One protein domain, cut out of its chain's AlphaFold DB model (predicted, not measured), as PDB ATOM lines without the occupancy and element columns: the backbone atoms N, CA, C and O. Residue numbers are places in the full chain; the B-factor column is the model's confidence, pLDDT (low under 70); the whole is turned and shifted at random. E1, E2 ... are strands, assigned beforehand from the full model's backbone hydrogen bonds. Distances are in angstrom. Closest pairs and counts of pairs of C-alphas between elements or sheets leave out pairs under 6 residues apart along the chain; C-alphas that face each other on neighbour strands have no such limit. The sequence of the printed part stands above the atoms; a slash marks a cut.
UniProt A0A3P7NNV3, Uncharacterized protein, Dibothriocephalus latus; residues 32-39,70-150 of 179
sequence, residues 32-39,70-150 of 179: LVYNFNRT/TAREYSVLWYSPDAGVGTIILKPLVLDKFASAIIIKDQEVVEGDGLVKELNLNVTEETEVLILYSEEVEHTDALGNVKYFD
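What this domain is: This is residues 32 to 39 and 70 to 150 of the 179 residues of an uncharacterized protein of Dibothriocephalus latus (UniProt A0A3P7NNV3). Two four-stranded sheets stand face to face as a sandwich with their strands nearly aligned; E8, at the edge of one sheet, comes close to E7 and E3 of the other. The long link of residues 105 to 115 loops over the side of the second sheet that is turned away from the first. The printed part has 89 residues, with no named helix and eight named strands, E1 to E8 along the chain; the class is all strand, though under half of the residues, 42 of 89, are in named elements. The sheets run E6 E2 E1 E8 and E5 E4 E3 E7, both mixed. The whole is compact, with a radius of gyration of the C-alphas of 12.6 A and spans of 38 by 29 by 17 A.

Where its parts are: E1, residues 32 to 35, begins at C-alpha 32, (56.920, 66.175, 119.689). E2 is residues 75 to 79, 12.6 A from first to last C-alpha. E3, residues 86 to 92, measures 19.8 A and begins at (67.024, 65.268, 116.626). E4 is residues 100 to 104, 13.4 A, and E5 is residues 116 to 119. E6 is residues 127 to 131, 12.7 A. E7, residues 137 to 144, is the longest strand, 20.5 A. E8, residues 146 to 149, ends at C-alpha 149, (52.527, 67.946, 113.813).

How they stand to each other: In the first sheet E1 and E2 are antiparallel at 170 degrees, with N 34 and O 76 2.9 A apart, within hydrogen-bond range. E6 is antiparallel to E2, with N 77 and O 129 at 2.8 A. E8 is parallel to E1 at 32 degrees, with N 33 and O 147 at 2.8 A. In the second sheet E3 and E4 form a hairpin, with N 88 and O 102 at 2.9 A. E5 is parallel to E4, with N 117 and O 101 at 2.8 A. E7 is antiparallel to E3, with N 89 and O 141 at 2.8 A. The two sheets make a sandwich, two sheets face to face, 10.0 A centre to centre where they face each other, their best planes 23 degrees apart. The closest C-alphas of E7 and E8 are those of Ala 142 and Tyr 148, 5.6 A. E1 and E7 are near each other, with 6 pairs of C-alphas within 10 A. E5 and E6 are apart.

The domain as a whole: The C-alphas of Asp 96 and Thr 124, the two farthest apart, are 39.9 A from each other. Residues 40 to 69 are not printed; C-alphas 39 and 70 are 8.6 A apart across this cut. The link E4 to E5, 11 residues, is long. The mean pLDDT of the printed part is 75.2, and 22 residues are under 70, among them residues 70 to 74 and 108 to 114.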
ATOM      1  N   LEU A  32      58.034  65.660 120.472       80.81
ATOM      2  CA  LEU A  32      56.920  66.175 119.689       80.81
ATOM      3  C   LEU A  32      57.035  67.677 119.533       80.81
ATOM      4  O   LEU A  32      57.195  68.368 120.530       80.81
ATOM      5  N   VAL A  33      56.885  68.178 118.314       80.38
ATOM      6  CA  VAL A  33      56.780  69.611 118.031       80.38
ATOM      7  C   VAL A  33      55.404  69.889 117.460       80.38
ATOM      8  O   VAL A  33      55.050  69.351 116.410       80.38
ATOM      9  N   TYR A  34      54.655  70.747 118.144       78.94
ATOM     10  CA  TYR A  34      53.344  71.212 117.709       78.94
ATOM     11  C   TYR A  34      53.373  72.694 117.412       78.94
ATOM     12  O   TYR A  34      53.851  73.472 118.239       78.94
ATOM     13  N   ASN A  35      52.794  73.060 116.274       74.12
ATOM     14  CA  ASN A  35      52.564  74.449 115.914       74.12
ATOM     15  C   ASN A  35      51.153  74.890 116.338       74.12
ATOM     16  O   ASN A  35      50.178  74.157 116.137       74.12
ATOM     17  N   PHE A  36      51.041  76.060 116.964       71.12
ATOM     18  CA  PHE A  36      49.767  76.585 117.448       71.12
ATOM     19  C   PHE A  36      49.322  77.799 116.651       71.12
ATOM     20  O   PHE A  36      49.848  78.883 116.889       71.12
ATOM     21  N   ASN A  37      48.237  77.661 115.875       67.94
ATOM     22  CA  ASN A  37      47.624  78.745 115.087       67.94
ATOM     23  C   ASN A  37      46.903  79.824 115.875       67.94
ATOM     24  O   ASN A  37      45.733  80.133 115.659       67.94
ATOM     25  N   ARG A  38      47.600  80.358 116.878       66.44
ATOM     26  CA  ARG A  38      47.099  81.294 117.869       66.44
ATOM     27  C   ARG A  38      48.204  82.258 118.267       66.44
ATOM     28  O   ARG A  38      49.355  81.883 118.498       66.44
ATOM     29  N   THR A  39      47.825  83.516 118.413       64.50
ATOM     30  CA  THR A  39      48.682  84.525 119.027       64.50
ATOM     31  C   THR A  39      48.784  84.259 120.523       64.50
ATOM     32  O   THR A  39      47.770  84.034 121.184       64.50
ATOM     33  N   THR A  70      55.584  88.276 114.959       56.50
ATOM     34  CA  THR A  70      54.773  87.790 113.836       56.50
ATOM     35  C   THR A  70      53.298  87.667 114.222       56.50
ATOM     36  O   THR A  70      52.949  87.613 115.404       56.50
ATOM     37  N   ALA A  71      52.418  87.582 113.218       53.50
ATOM     38  CA  ALA A  71      51.016  87.202 113.418       53.50
ATOM     39  C   ALA A  71      50.839  85.686 113.661       53.50
ATOM     40  O   ALA A  71      49.783  85.263 114.126       53.50
ATOM     41  N   ARG A  72      51.872  84.886 113.358       52.78
ATOM     42  CA  ARG A  72      51.888  83.428 113.494       52.78
ATOM     43  C   ARG A  72      52.633  82.946 114.741       52.78
ATOM     44  O   ARG A  72      53.822  83.202 114.888       52.78
ATOM     45  N   GLU A  73      51.868  82.237 115.565       65.81
ATOM     46  CA  GLU A  73      52.121  80.898 116.117       65.81
ATOM     47  C   GLU A  73      53.444  80.632 116.825       65.81
ATOM     48  O   GLU A  73      54.504  80.604 116.221       65.81
ATOM     49  N   TYR A  74      53.378  80.357 118.120       69.12
ATOM     50  CA  TYR A  74      54.469  79.698 118.822       69.12
ATOM     51  C   TYR A  74      54.393  78.191 118.564       69.12
ATOM     52  O   TYR A  74      53.307  77.645 118.362       69.12
ATOM     53  N   SER A  75      55.531  77.510 118.656       76.25
ATOM     54  CA  SER A  75      55.545  76.050 118.741       76.25
ATOM     55  C   SER A  75      55.864  75.585 120.148       76.25
ATOM     56  O   SER A  75      56.597  76.244 120.888       76.25
ATOM     57  N   VAL A  76      55.335  74.426 120.513       78.69
ATOM     58  CA  VAL A  76      55.678  73.743 121.759       78.69
ATOM     59  C   VAL A  76      56.384  72.442 121.418       78.69
ATOM     60  O   VAL A  76      55.871  71.627 120.651       78.69
ATOM     61  N   LEU A  77      57.570  72.268 121.988       82.19
ATOM     62  CA  LEU A  77      58.329  71.029 121.954       82.19
ATOM     63  C   LEU A  77      58.105  70.278 123.271       82.19
ATOM     64  O   LEU A  77      58.552  70.731 124.324       82.19
ATOM     65  N   TRP A  78      57.468  69.115 123.205       81.56
ATOM     66  CA  TRP A  78      57.406  68.155 124.304       81.56
ATOM     67  C   TRP A  78      58.519  67.132 124.141       81.56
ATOM     68  O   TRP A  78      58.529  66.335 123.201       81.56
ATOM     69  N   TYR A  79      59.483  67.173 125.050       78.31
ATOM     70  CA  TYR A  79      60.679  66.353 125.010       78.31
ATOM     71  C   TYR A  79      60.657  65.299 126.117       78.31
ATOM     72  O   TYR A  79      60.656  65.632 127.302       78.31
ATOM     73  N   SER A  80      60.699  64.023 125.730       82.12
ATOM     74  CA  SER A  80      60.942  62.914 126.655       82.12
ATOM     75  C   SER A  80      62.455  62.705 126.846       82.12
ATOM     76  O   SER A  80      63.180  62.728 125.849       82.12
ATOM     77  N   PRO A  81      62.963  62.458 128.072       78.69
ATOM     78  CA  PRO A  81      64.387  62.209 128.337       78.69
ATOM     79  C   PRO A  81      65.030  61.177 127.406       78.69
ATOM     80  O   PRO A  81      66.176  61.353 126.973       78.69
ATOM     81  N   ASP A  82      64.258  60.147 127.060       81.88
ATOM     82  CA  ASP A  82      64.690  58.995 126.273       81.88
ATOM     83  C   ASP A  82      64.588  59.231 124.762       81.88
ATOM     84  O   ASP A  82      65.071  58.414 123.980       81.88
ATOM     85  N   ALA A  83      63.993  60.351 124.330       80.25
ATOM     86  CA  ALA A  83      63.811  60.671 122.917       80.25
ATOM     87  C   ALA A  83      65.143  60.774 122.169       80.25
ATOM     88  O   ALA A  83      65.168  60.637 120.959       80.25
ATOM     89  N   GLY A  84      66.273  60.973 122.851       83.56
ATOM     90  CA  GLY A  84      67.581  61.026 122.202       83.56
ATOM     91  C   GLY A  84      67.750  62.282 121.345       83.56
ATOM     92  O   GLY A  84      67.425  63.382 121.799       83.56
ATOM     93  N   VAL A  85      68.309  62.111 120.149       87.06
ATOM     94  CA  VAL A  85      68.820  63.187 119.288       87.06
ATOM     95  C   VAL A  85      67.825  63.571 118.188       87.06
ATOM     96  O   VAL A  85      67.053  62.734 117.707       87.06
ATOM     97  N   GLY A  86      67.841  64.828 117.756       86.31
ATOM     98  CA  GLY A  86      67.024  65.268 116.626       86.31
ATOM     99  C   GLY A  86      67.236  66.722 116.230       86.31
ATOM    100  O   GLY A  86      68.008  67.453 116.849       86.31
ATOM    101  N   THR A  87      66.553  67.146 115.173       85.62
ATOM    102  CA  THR A  87      66.668  68.512 114.646       85.62
ATOM    103  C   THR A  87      65.309  69.024 114.210       85.62
ATOM    104  O   THR A  87      64.547  68.297 113.580       85.62
ATOM    105  N   ILE A  88      65.023  70.283 114.524       84.44
ATOM    106  CA  ILE A  88      63.872  71.021 114.004       84.44
ATOM    107  C   ILE A  88      64.417  72.042 113.014       84.44
ATOM    108  O   ILE A  88      65.259  72.856 113.390       84.44
ATOM    109  N   ILE A  89      63.963  72.007 111.767       84.50
ATOM    110  CA  ILE A  89      64.367  72.952 110.724       84.50
ATOM    111  C   ILE A  89      63.195  73.889 110.459       84.50
ATOM    112  O   ILE A  89      62.076  73.451 110.210       84.50
ATOM    113  N   LEU A  90      63.460  75.189 110.513       82.25
ATOM    114  CA  LEU A  90      62.485  76.256 110.336       82.25
ATOM    115  C   LEU A  90      62.799  76.983 109.029       82.25
ATOM    116  O   LEU A  90      63.845  77.629 108.909       82.25
ATOM    117  N   LYS A  91      61.901  76.879 108.050       83.38
ATOM    118  CA  LYS A  91      62.014  77.573 106.765       83.38
ATOM    119  C   LYS A  91      61.210  78.876 106.817       83.38
ATOM    120  O   LYS A  91      59.991  78.823 107.021       83.38
ATOM    121  N   PRO A  92      61.863  80.038 106.665       78.56
ATOM    122  CA  PRO A  92      61.167  81.316 106.673       78.56
ATOM    123  C   PRO A  92      60.276  81.447 105.435       78.56
ATOM    124  O   PRO A  92      60.606  80.940 104.369       78.56
ATOM    125  N   LEU A  93      59.171  82.181 105.568       78.62
ATOM    126  CA  LEU A  93      58.292  82.524 104.442       78.62
ATOM    127  C   LEU A  93      58.961  83.468 103.440       78.62
ATOM    128  O   LEU A  93      58.614  83.498 102.259       78.62
ATOM    129  N   VAL A  94      59.920  84.266 103.904       79.00
ATOM    130  CA  VAL A  94      60.663  85.172 103.031       79.00
ATOM    131  C   VAL A  94      61.756  84.382 102.309       79.00
ATOM    132  O   VAL A  94      62.726  83.948 102.920       79.00
ATOM    133  N   LEU A  95      61.591  84.211 100.994       74.88
ATOM    134  CA  LEU A  95      62.406  83.328 100.144       74.88
ATOM    135  C   LEU A  95      63.898  83.703 100.031       74.88
ATOM    136  O   LEU A  95      64.681  82.918  99.503       74.88
ATOM    137  N   ASP A  96      64.299  84.898 100.469       79.94
ATOM    138  CA  ASP A  96      65.694  85.356 100.483       79.94
ATOM    139  C   ASP A  96      66.402  85.107 101.824       79.94
ATOM    140  O   ASP A  96      67.580  85.444 101.974       79.94
ATOM    141  N   LYS A  97      65.708  84.500 102.792       75.25
ATOM    142  CA  LYS A  97      66.259  84.152 104.098       75.25
ATOM    143  C   LYS A  97      66.605  82.676 104.188       75.25
ATOM    144  O   LYS A  97      65.956  81.808 103.611       75.25
ATOM    145  N   PHE A  98      67.650  82.397 104.956       77.81
ATOM    146  CA  PHE A  98      68.128  81.040 105.167       77.81
ATOM    147  C   PHE A  98      67.295  80.305 106.216       77.81
ATOM    148  O   PHE A  98      66.843  80.893 107.198       77.81
ATOM    149  N   ALA A  99      67.147  78.994 106.026       79.88
ATOM    150  CA  ALA A  99      66.550  78.123 107.026       79.88
ATOM    151  C   ALA A  99      67.379  78.138 108.319       79.88
ATOM    152  O   ALA A  99      68.612  78.129 108.283       79.88
ATOM    153  N   SER A 100      66.682  78.156 109.452       81.75
ATOM    154  CA  SER A 100      67.275  78.064 110.787       81.75
ATOM    155  C   SER A 100      67.056  76.667 111.361       81.75
ATOM    156  O   SER A 100      66.100  75.986 110.994       81.75
ATOM    157  N   ALA A 101      67.921  76.232 112.273       80.62
ATOM    158  CA  ALA A 101      67.860  74.898 112.856       80.62
ATOM    159  C   ALA A 101      67.944  74.935 114.385       80.62
ATOM    160  O   ALA A 101      68.737  75.676 114.970       80.62
ATOM    161  N   ILE A 102      67.154  74.084 115.032       82.00
ATOM    162  CA  ILE A 102      67.242  73.793 116.460       82.00
ATOM    163  C   ILE A 102      67.737  72.358 116.616       82.00
ATOM    164  O   ILE A 102      67.046  71.410 116.245       82.00
ATOM    165  N   ILE A 103      68.937  72.201 117.167       82.31
ATOM    166  CA  ILE A 103      69.565  70.907 117.435       82.31
ATOM    167  C   ILE A 103      69.152  70.439 118.825       82.31
ATOM    168  O   ILE A 103      69.312  71.169 119.804       82.31
ATOM    169  N   ILE A 104      68.671  69.207 118.921       83.62
ATOM    170  CA  ILE A 104      68.368  68.528 120.177       83.62
ATOM    171  C   ILE A 104      69.407  67.424 120.363       83.62
ATOM    172  O   ILE A 104      69.435  66.479 119.578       83.62
ATOM    173  N   LYS A 105      70.230  67.555 121.413       76.06
ATOM    174  CA  LYS A 105      71.293  66.613 121.817       76.06
ATOM    175  C   LYS A 105      72.218  66.184 120.665       76.06
ATOM    176  O   LYS A 105      71.984  65.155 120.051       76.06
ATOM    177  N   ASP A 106      73.286  66.938 120.405       69.19
ATOM    178  CA  ASP A 106      74.433  66.508 119.576       69.19
ATOM    179  C   ASP A 106      74.116  65.989 118.147       69.19
ATOM    180  O   ASP A 106      74.928  65.285 117.545       69.19
ATOM    181  N   GLN A 107      72.951  66.313 117.574       73.44
ATOM    182  CA  GLN A 107      72.604  65.931 116.201       73.44
ATOM    183  C   GLN A 107      73.354  66.817 115.191       73.44
ATOM    184  O   GLN A 107      73.391  68.040 115.332       73.44
ATOM    185  N   GLU A 108      73.923  66.220 114.139       68.31
ATOM    186  CA  GLU A 108      74.558  66.990 113.061       68.31
ATOM    187  C   GLU A 108      73.528  67.820 112.278       68.31
ATOM    188  O   GLU A 108      72.439  67.349 111.943       68.31
ATOM    189  N   VAL A 109      73.888  69.071 111.971       65.50
ATOM    190  CA  VAL A 109      73.057  69.990 111.185       65.50
ATOM    191  C   VAL A 109      73.041  69.553 109.726       65.50
ATOM    192  O   VAL A 109      74.096  69.408 109.109       65.50
ATOM    193  N   VAL A 110      71.846  69.435 109.149       64.06
ATOM    194  CA  VAL A 110      71.666  69.318 107.700       64.06
ATOM    195  C   VAL A 110      71.128  70.651 107.172       64.06
ATOM    196  O   VAL A 110      69.991  71.008 107.444       64.06
ATOM    197  N   GLU A 111      72.010  71.362 106.465       57.78
ATOM    198  CA  GLU A 111      71.834  72.547 105.602       57.78
ATOM    199  C   GLU A 111      71.024  73.773 106.087       57.78
ATOM    200  O   GLU A 111      69.813  73.748 106.282       57.78
ATOM    201  N   GLY A 112      71.729  74.914 106.107       57.59
ATOM    202  CA  GLY A 112      71.202  76.278 106.162       57.59
ATOM    203  C   GLY A 112      72.266  77.257 106.673       57.59
ATOM    204  O   GLY A 112      72.923  76.967 107.666       57.59
ATOM    205  N   ASP A 113      72.435  78.420 106.032       61.47
ATOM    206  CA  ASP A 113      73.280  79.519 106.552       61.47
ATOM    207  C   ASP A 113      72.547  80.368 107.622       61.47
ATOM    208  O   ASP A 113      72.994  81.454 107.995       61.47
ATOM    209  N   GLY A 114      71.374  79.914 108.084       69.88
ATOM    210  CA  GLY A 114      70.562  80.602 109.085       69.88
ATOM    211  C   GLY A 114      71.044  80.372 110.519       69.88
ATOM    212  O   GLY A 114      72.149  79.891 110.775       69.88
ATOM    213  N   LEU A 115      70.206  80.736 111.494       74.56
ATOM    214  CA  LEU A 115      70.558  80.586 112.902       74.56
ATOM    215  C   LEU A 115      70.514  79.111 113.303       74.56
ATOM    216  O   LEU A 115      69.487  78.449 113.168       74.56
ATOM    217  N   VAL A 116      71.606  78.622 113.884       75.38
ATOM    218  CA  VAL A 116      71.662  77.298 114.504       75.38
ATOM    219  C   VAL A 116      71.653  77.461 116.018       75.38
ATOM    220  O   VAL A 116      72.521  78.132 116.585       75.38
ATOM    221  N   LYS A 117      70.677  76.845 116.689       76.19
ATOM    222  CA  LYS A 117      70.572  76.855 118.148       76.19
ATOM    223  C   LYS A 117      70.581  75.447 118.712       76.19
ATOM    224  O   LYS A 117      69.764  74.617 118.350       76.19
ATOM    225  N   GLU A 118      71.468  75.207 119.665       78.06
ATOM    226  CA  GLU A 118      71.492  73.952 120.402       78.06
ATOM    227  C   GLU A 118      70.623  74.034 121.664       78.06
ATOM    228  O   GLU A 118      70.752  74.960 122.476       78.06
ATOM    229  N   LEU A 119      69.740  73.050 121.821       76.88
ATOM    230  CA  LEU A 119      68.984  72.776 123.033       76.88
ATOM    231  C   LEU A 119      69.653  71.621 123.782       76.88
ATOM    232  O   LEU A 119      69.405  70.440 123.529       76.88
ATOM    233  N   ASN A 120      70.484  71.988 124.757       72.81
ATOM    234  CA  ASN A 120      71.119  71.053 125.680       72.81
ATOM    235  C   ASN A 120      70.130  70.609 126.768       72.81
ATOM    236  O   ASN A 120      70.191  71.041 127.920       72.81
ATOM    237  N   LEU A 121      69.184  69.751 126.380       74.00
ATOM    238  CA  LEU A 121      68.169  69.176 127.264       74.00
ATOM    239  C   LEU A 121      68.762  68.001 128.056       74.00
ATOM    240  O   LEU A 121      68.533  66.835 127.739       74.00
ATOM    241  N   ASN A 122      69.546  68.294 129.097       67.88
ATOM    242  CA  ASN A 122      69.985  67.284 130.066       67.88
ATOM    243  C   ASN A 122      68.923  67.102 131.156       67.88
ATOM    244  O   ASN A 122      69.096  67.528 132.299       67.88
ATOM    245  N   VAL A 123      67.779  66.554 130.757       68.38
ATOM    246  CA  VAL A 123      66.592  66.460 131.604       68.38
ATOM    247  C   VAL A 123      66.336  65.004 131.970       68.38
ATOM    248  O   VAL A 123      66.350  64.125 131.112       68.38
ATOM    249  N   THR A 124      66.148  64.746 133.264       74.19
ATOM    250  CA  THR A 124      65.756  63.434 133.808       74.19
ATOM    251  C   THR A 124      64.246  63.215 133.759       74.19
ATOM    252  O   THR A 124      63.770  62.135 134.091       74.19
ATOM    253  N   GLU A 125      63.503  64.254 133.386       75.00
ATOM    254  CA  GLU A 125      62.047  64.304 133.358       75.00
ATOM    255  C   GLU A 125      61.576  64.910 132.032       75.00
ATOM    256  O   GLU A 125      62.336  65.579 131.324       75.00
ATOM    257  N   GLU A 126      60.318  64.653 131.688       71.75
ATOM    258  CA  GLU A 126      59.682  65.247 130.515       71.75
ATOM    259  C   GLU A 126      59.720  66.772 130.597       71.75
ATOM    260  O   GLU A 126      59.505  67.366 131.652       71.75
ATOM    261  N   THR A 127      60.042  67.415 129.478       73.56
ATOM    262  CA  THR A 127      60.258  68.861 129.424       73.56
ATOM    263  C   THR A 127      59.453  69.478 128.300       73.56
ATOM    264  O   THR A 127      59.482  69.007 127.166       73.56
ATOM    265  N   GLU A 128      58.772  70.570 128.617       75.94
ATOM    266  CA  GLU A 128      58.096  71.415 127.644       75.94
ATOM    267  C   GLU A 128      58.978  72.623 127.312       75.94
ATOM    268  O   GLU A 128      59.452  73.326 128.206       75.94
ATOM    269  N   VAL A 129      59.206  72.868 126.023       73.44
ATOM    270  CA  VAL A 129      59.986  74.002 125.525       73.44
ATOM    271  C   VAL A 129      59.114  74.838 124.599       73.44
ATOM    272  O   VAL A 129      58.625  74.355 123.582       73.44
ATOM    273  N   LEU A 130      58.964  76.117 124.934       72.69
ATOM    274  CA  LEU A 130      58.286  77.091 124.088       72.69
ATOM    275  C   LEU A 130      59.259  77.652 123.042       72.69
ATOM    276  O   LEU A 130      60.297  78.218 123.390       72.69
ATOM    277  N   ILE A 131      58.907  77.523 121.767       74.69
ATOM    278  CA  ILE A 131      59.661  78.041 120.625       74.69
ATOM    279  C   ILE A 131      58.913  79.255 120.080       74.69
ATOM    280  O   ILE A 131      57.796  79.144 119.576       74.69
ATOM    281  N   LEU A 132      59.541  80.424 120.193       70.81
ATOM    282  CA  LEU A 132      59.011  81.685 119.686       70.81
ATOM    283  C   LEU A 132      59.735  82.064 118.398       70.81
ATOM    284  O   LEU A 132      60.966  82.124 118.376       70.81
ATOM    285  N   TYR A 133      58.975  82.350 117.345       70.75
ATOM    286  CA  TYR A 133      59.542  82.773 116.073       70.75
ATOM    287  C   TYR A 133      59.732  84.285 116.027       70.75
ATOM    288  O   TYR A 133      58.852  85.062 116.403       70.75
ATOM    289  N   SER A 134      60.899  84.707 115.543       63.59
ATOM    290  CA  SER A 134      61.186  86.112 115.256       63.59
ATOM    291  C   SER A 134      60.666  86.571 113.897       63.59
ATOM    292  O   SER A 134      60.683  87.765 113.604       63.59
ATOM    293  N   GLU A 135      60.213  85.636 113.068       67.50
ATOM    294  CA  GLU A 135      59.741  85.865 111.709       67.50
ATOM    295  C   GLU A 135      58.752  84.789 111.264       67.50
ATOM    296  O   GLU A 135      58.623  83.748 111.907       67.50
ATOM    297  N   GLU A 136      58.006  85.064 110.194       69.44
ATOM    298  CA  GLU A 136      57.004  84.124 109.702       69.44
ATOM    299  C   GLU A 136      57.683  82.875 109.144       69.44
ATOM    300  O   GLU A 136      58.506  82.948 108.229       69.44
ATOM    301  N   VAL A 137      57.310  81.726 109.702       74.56
ATOM    302  CA  VAL A 137      57.741  80.406 109.246       74.56
ATOM    303  C   VAL A 137      56.705  79.892 108.246       74.56
ATOM    304  O   VAL A 137      55.504  79.856 108.533       74.56
ATOM    305  N   GLU A 138      57.164  79.529 107.050       76.56
ATOM    306  CA  GLU A 138      56.332  78.880 106.030       76.56
ATOM    307  C   GLU A 138      56.216  77.387 106.301       76.56
ATOM    308  O   GLU A 138      55.135  76.819 106.167       76.56
ATOM    309  N   HIS A 139      57.328  76.765 106.695       79.69
ATOM    310  CA  HIS A 139      57.404  75.325 106.857       79.69
ATOM    311  C   HIS A 139      58.332  74.932 108.007       79.69
ATOM    312  O   HIS A 139      59.381  75.547 108.209       79.69
ATOM    313  N   THR A 140      57.947  73.897 108.751       80.00
ATOM    314  CA  THR A 140      58.767  73.288 109.802       80.00
ATOM    315  C   THR A 140      58.986  71.822 109.463       80.00
ATOM    316  O   THR A 140      58.025  71.082 109.290       80.00
ATOM    317  N   ASP A 141      60.247  71.408 109.402       83.38
ATOM    318  CA  ASP A 141      60.639  70.010 109.257       83.38
ATOM    319  C   ASP A 141      61.199  69.486 110.585       83.38
ATOM    320  O   ASP A 141      61.800  70.229 111.368       83.38
ATOM    321  N   ALA A 142      61.050  68.185 110.824       83.62
ATOM    322  CA  ALA A 142      61.657  67.498 111.957       83.62
ATOM    323  C   ALA A 142      62.450  66.278 111.483       83.62
ATOM    324  O   ALA A 142      61.987  65.510 110.644       83.62
ATOM    325  N   LEU A 143      63.651  66.109 112.034       85.38
ATOM    326  CA  LEU A 143      64.573  65.019 111.728       85.38
ATOM    327  C   LEU A 143      64.962  64.258 113.000       85.38
ATOM    328  O   LEU A 143      64.985  64.810 114.105       85.38
ATOM    329  N   GLY A 144      65.347  62.994 112.822       84.00
ATOM    330  CA  GLY A 144      65.752  62.114 113.916       84.00
ATOM    331  C   GLY A 144      64.555  61.673 114.753       84.00
ATOM    332  O   GLY A 144      63.514  61.293 114.217       84.00
ATOM    333  N   ASN A 145      64.689  61.733 116.075       86.06
ATOM    334  CA  ASN A 145      63.643  61.298 117.001       86.06
ATOM    335  C   ASN A 145      62.653  62.417 117.352       86.06
ATOM    336  O   ASN A 145      62.048  62.408 118.423       86.06
ATOM    337  N   VAL A 146      62.489  63.395 116.466       82.75
ATOM    338  CA  VAL A 146      61.517  64.477 116.614       82.75
ATOM    339  C   VAL A 146      60.413  64.262 115.597       82.75
ATOM    340  O   VAL A 146      60.679  63.963 114.434       82.75
ATOM    341  N   LYS A 147      59.165  64.415 116.028       83.31
ATOM    342  CA  LYS A 147      57.993  64.364 115.159       83.31
ATOM    343  C   LYS A 147      57.303  65.713 115.159       83.31
ATOM    344  O   LYS A 147      57.067  66.292 116.217       83.31
ATOM    345  N   TYR A 148      57.002  66.195 113.963       80.75
ATOM    346  CA  TYR A 148      56.310  67.453 113.748       80.75
ATOM    347  C   TYR A 148      54.840  67.196 113.423       80.75
ATOM    348  O   TYR A 148      54.523  66.325 112.610       80.75
ATOM    349  N   PHE A 149      53.960  67.960 114.062       76.31
ATOM    350  CA  PHE A 149      52.527  67.946 113.813       76.31
ATOM    351  C   PHE A 149      52.070  69.352 113.443       76.31
ATOM    352  O   PHE A 149      52.172  70.288 114.244       76.31
ATOM    353  N   ASP A 150      51.567  69.473 112.217       66.25
ATOM    354  CA  ASP A 150      50.916  70.680 111.731       66.25
ATOM    355  C   ASP A 150      49.424  70.635 112.088       66.25
ATOM    356  O   ASP A 150      48.756  69.618 111.882       66.25
TER     357      ASP A 150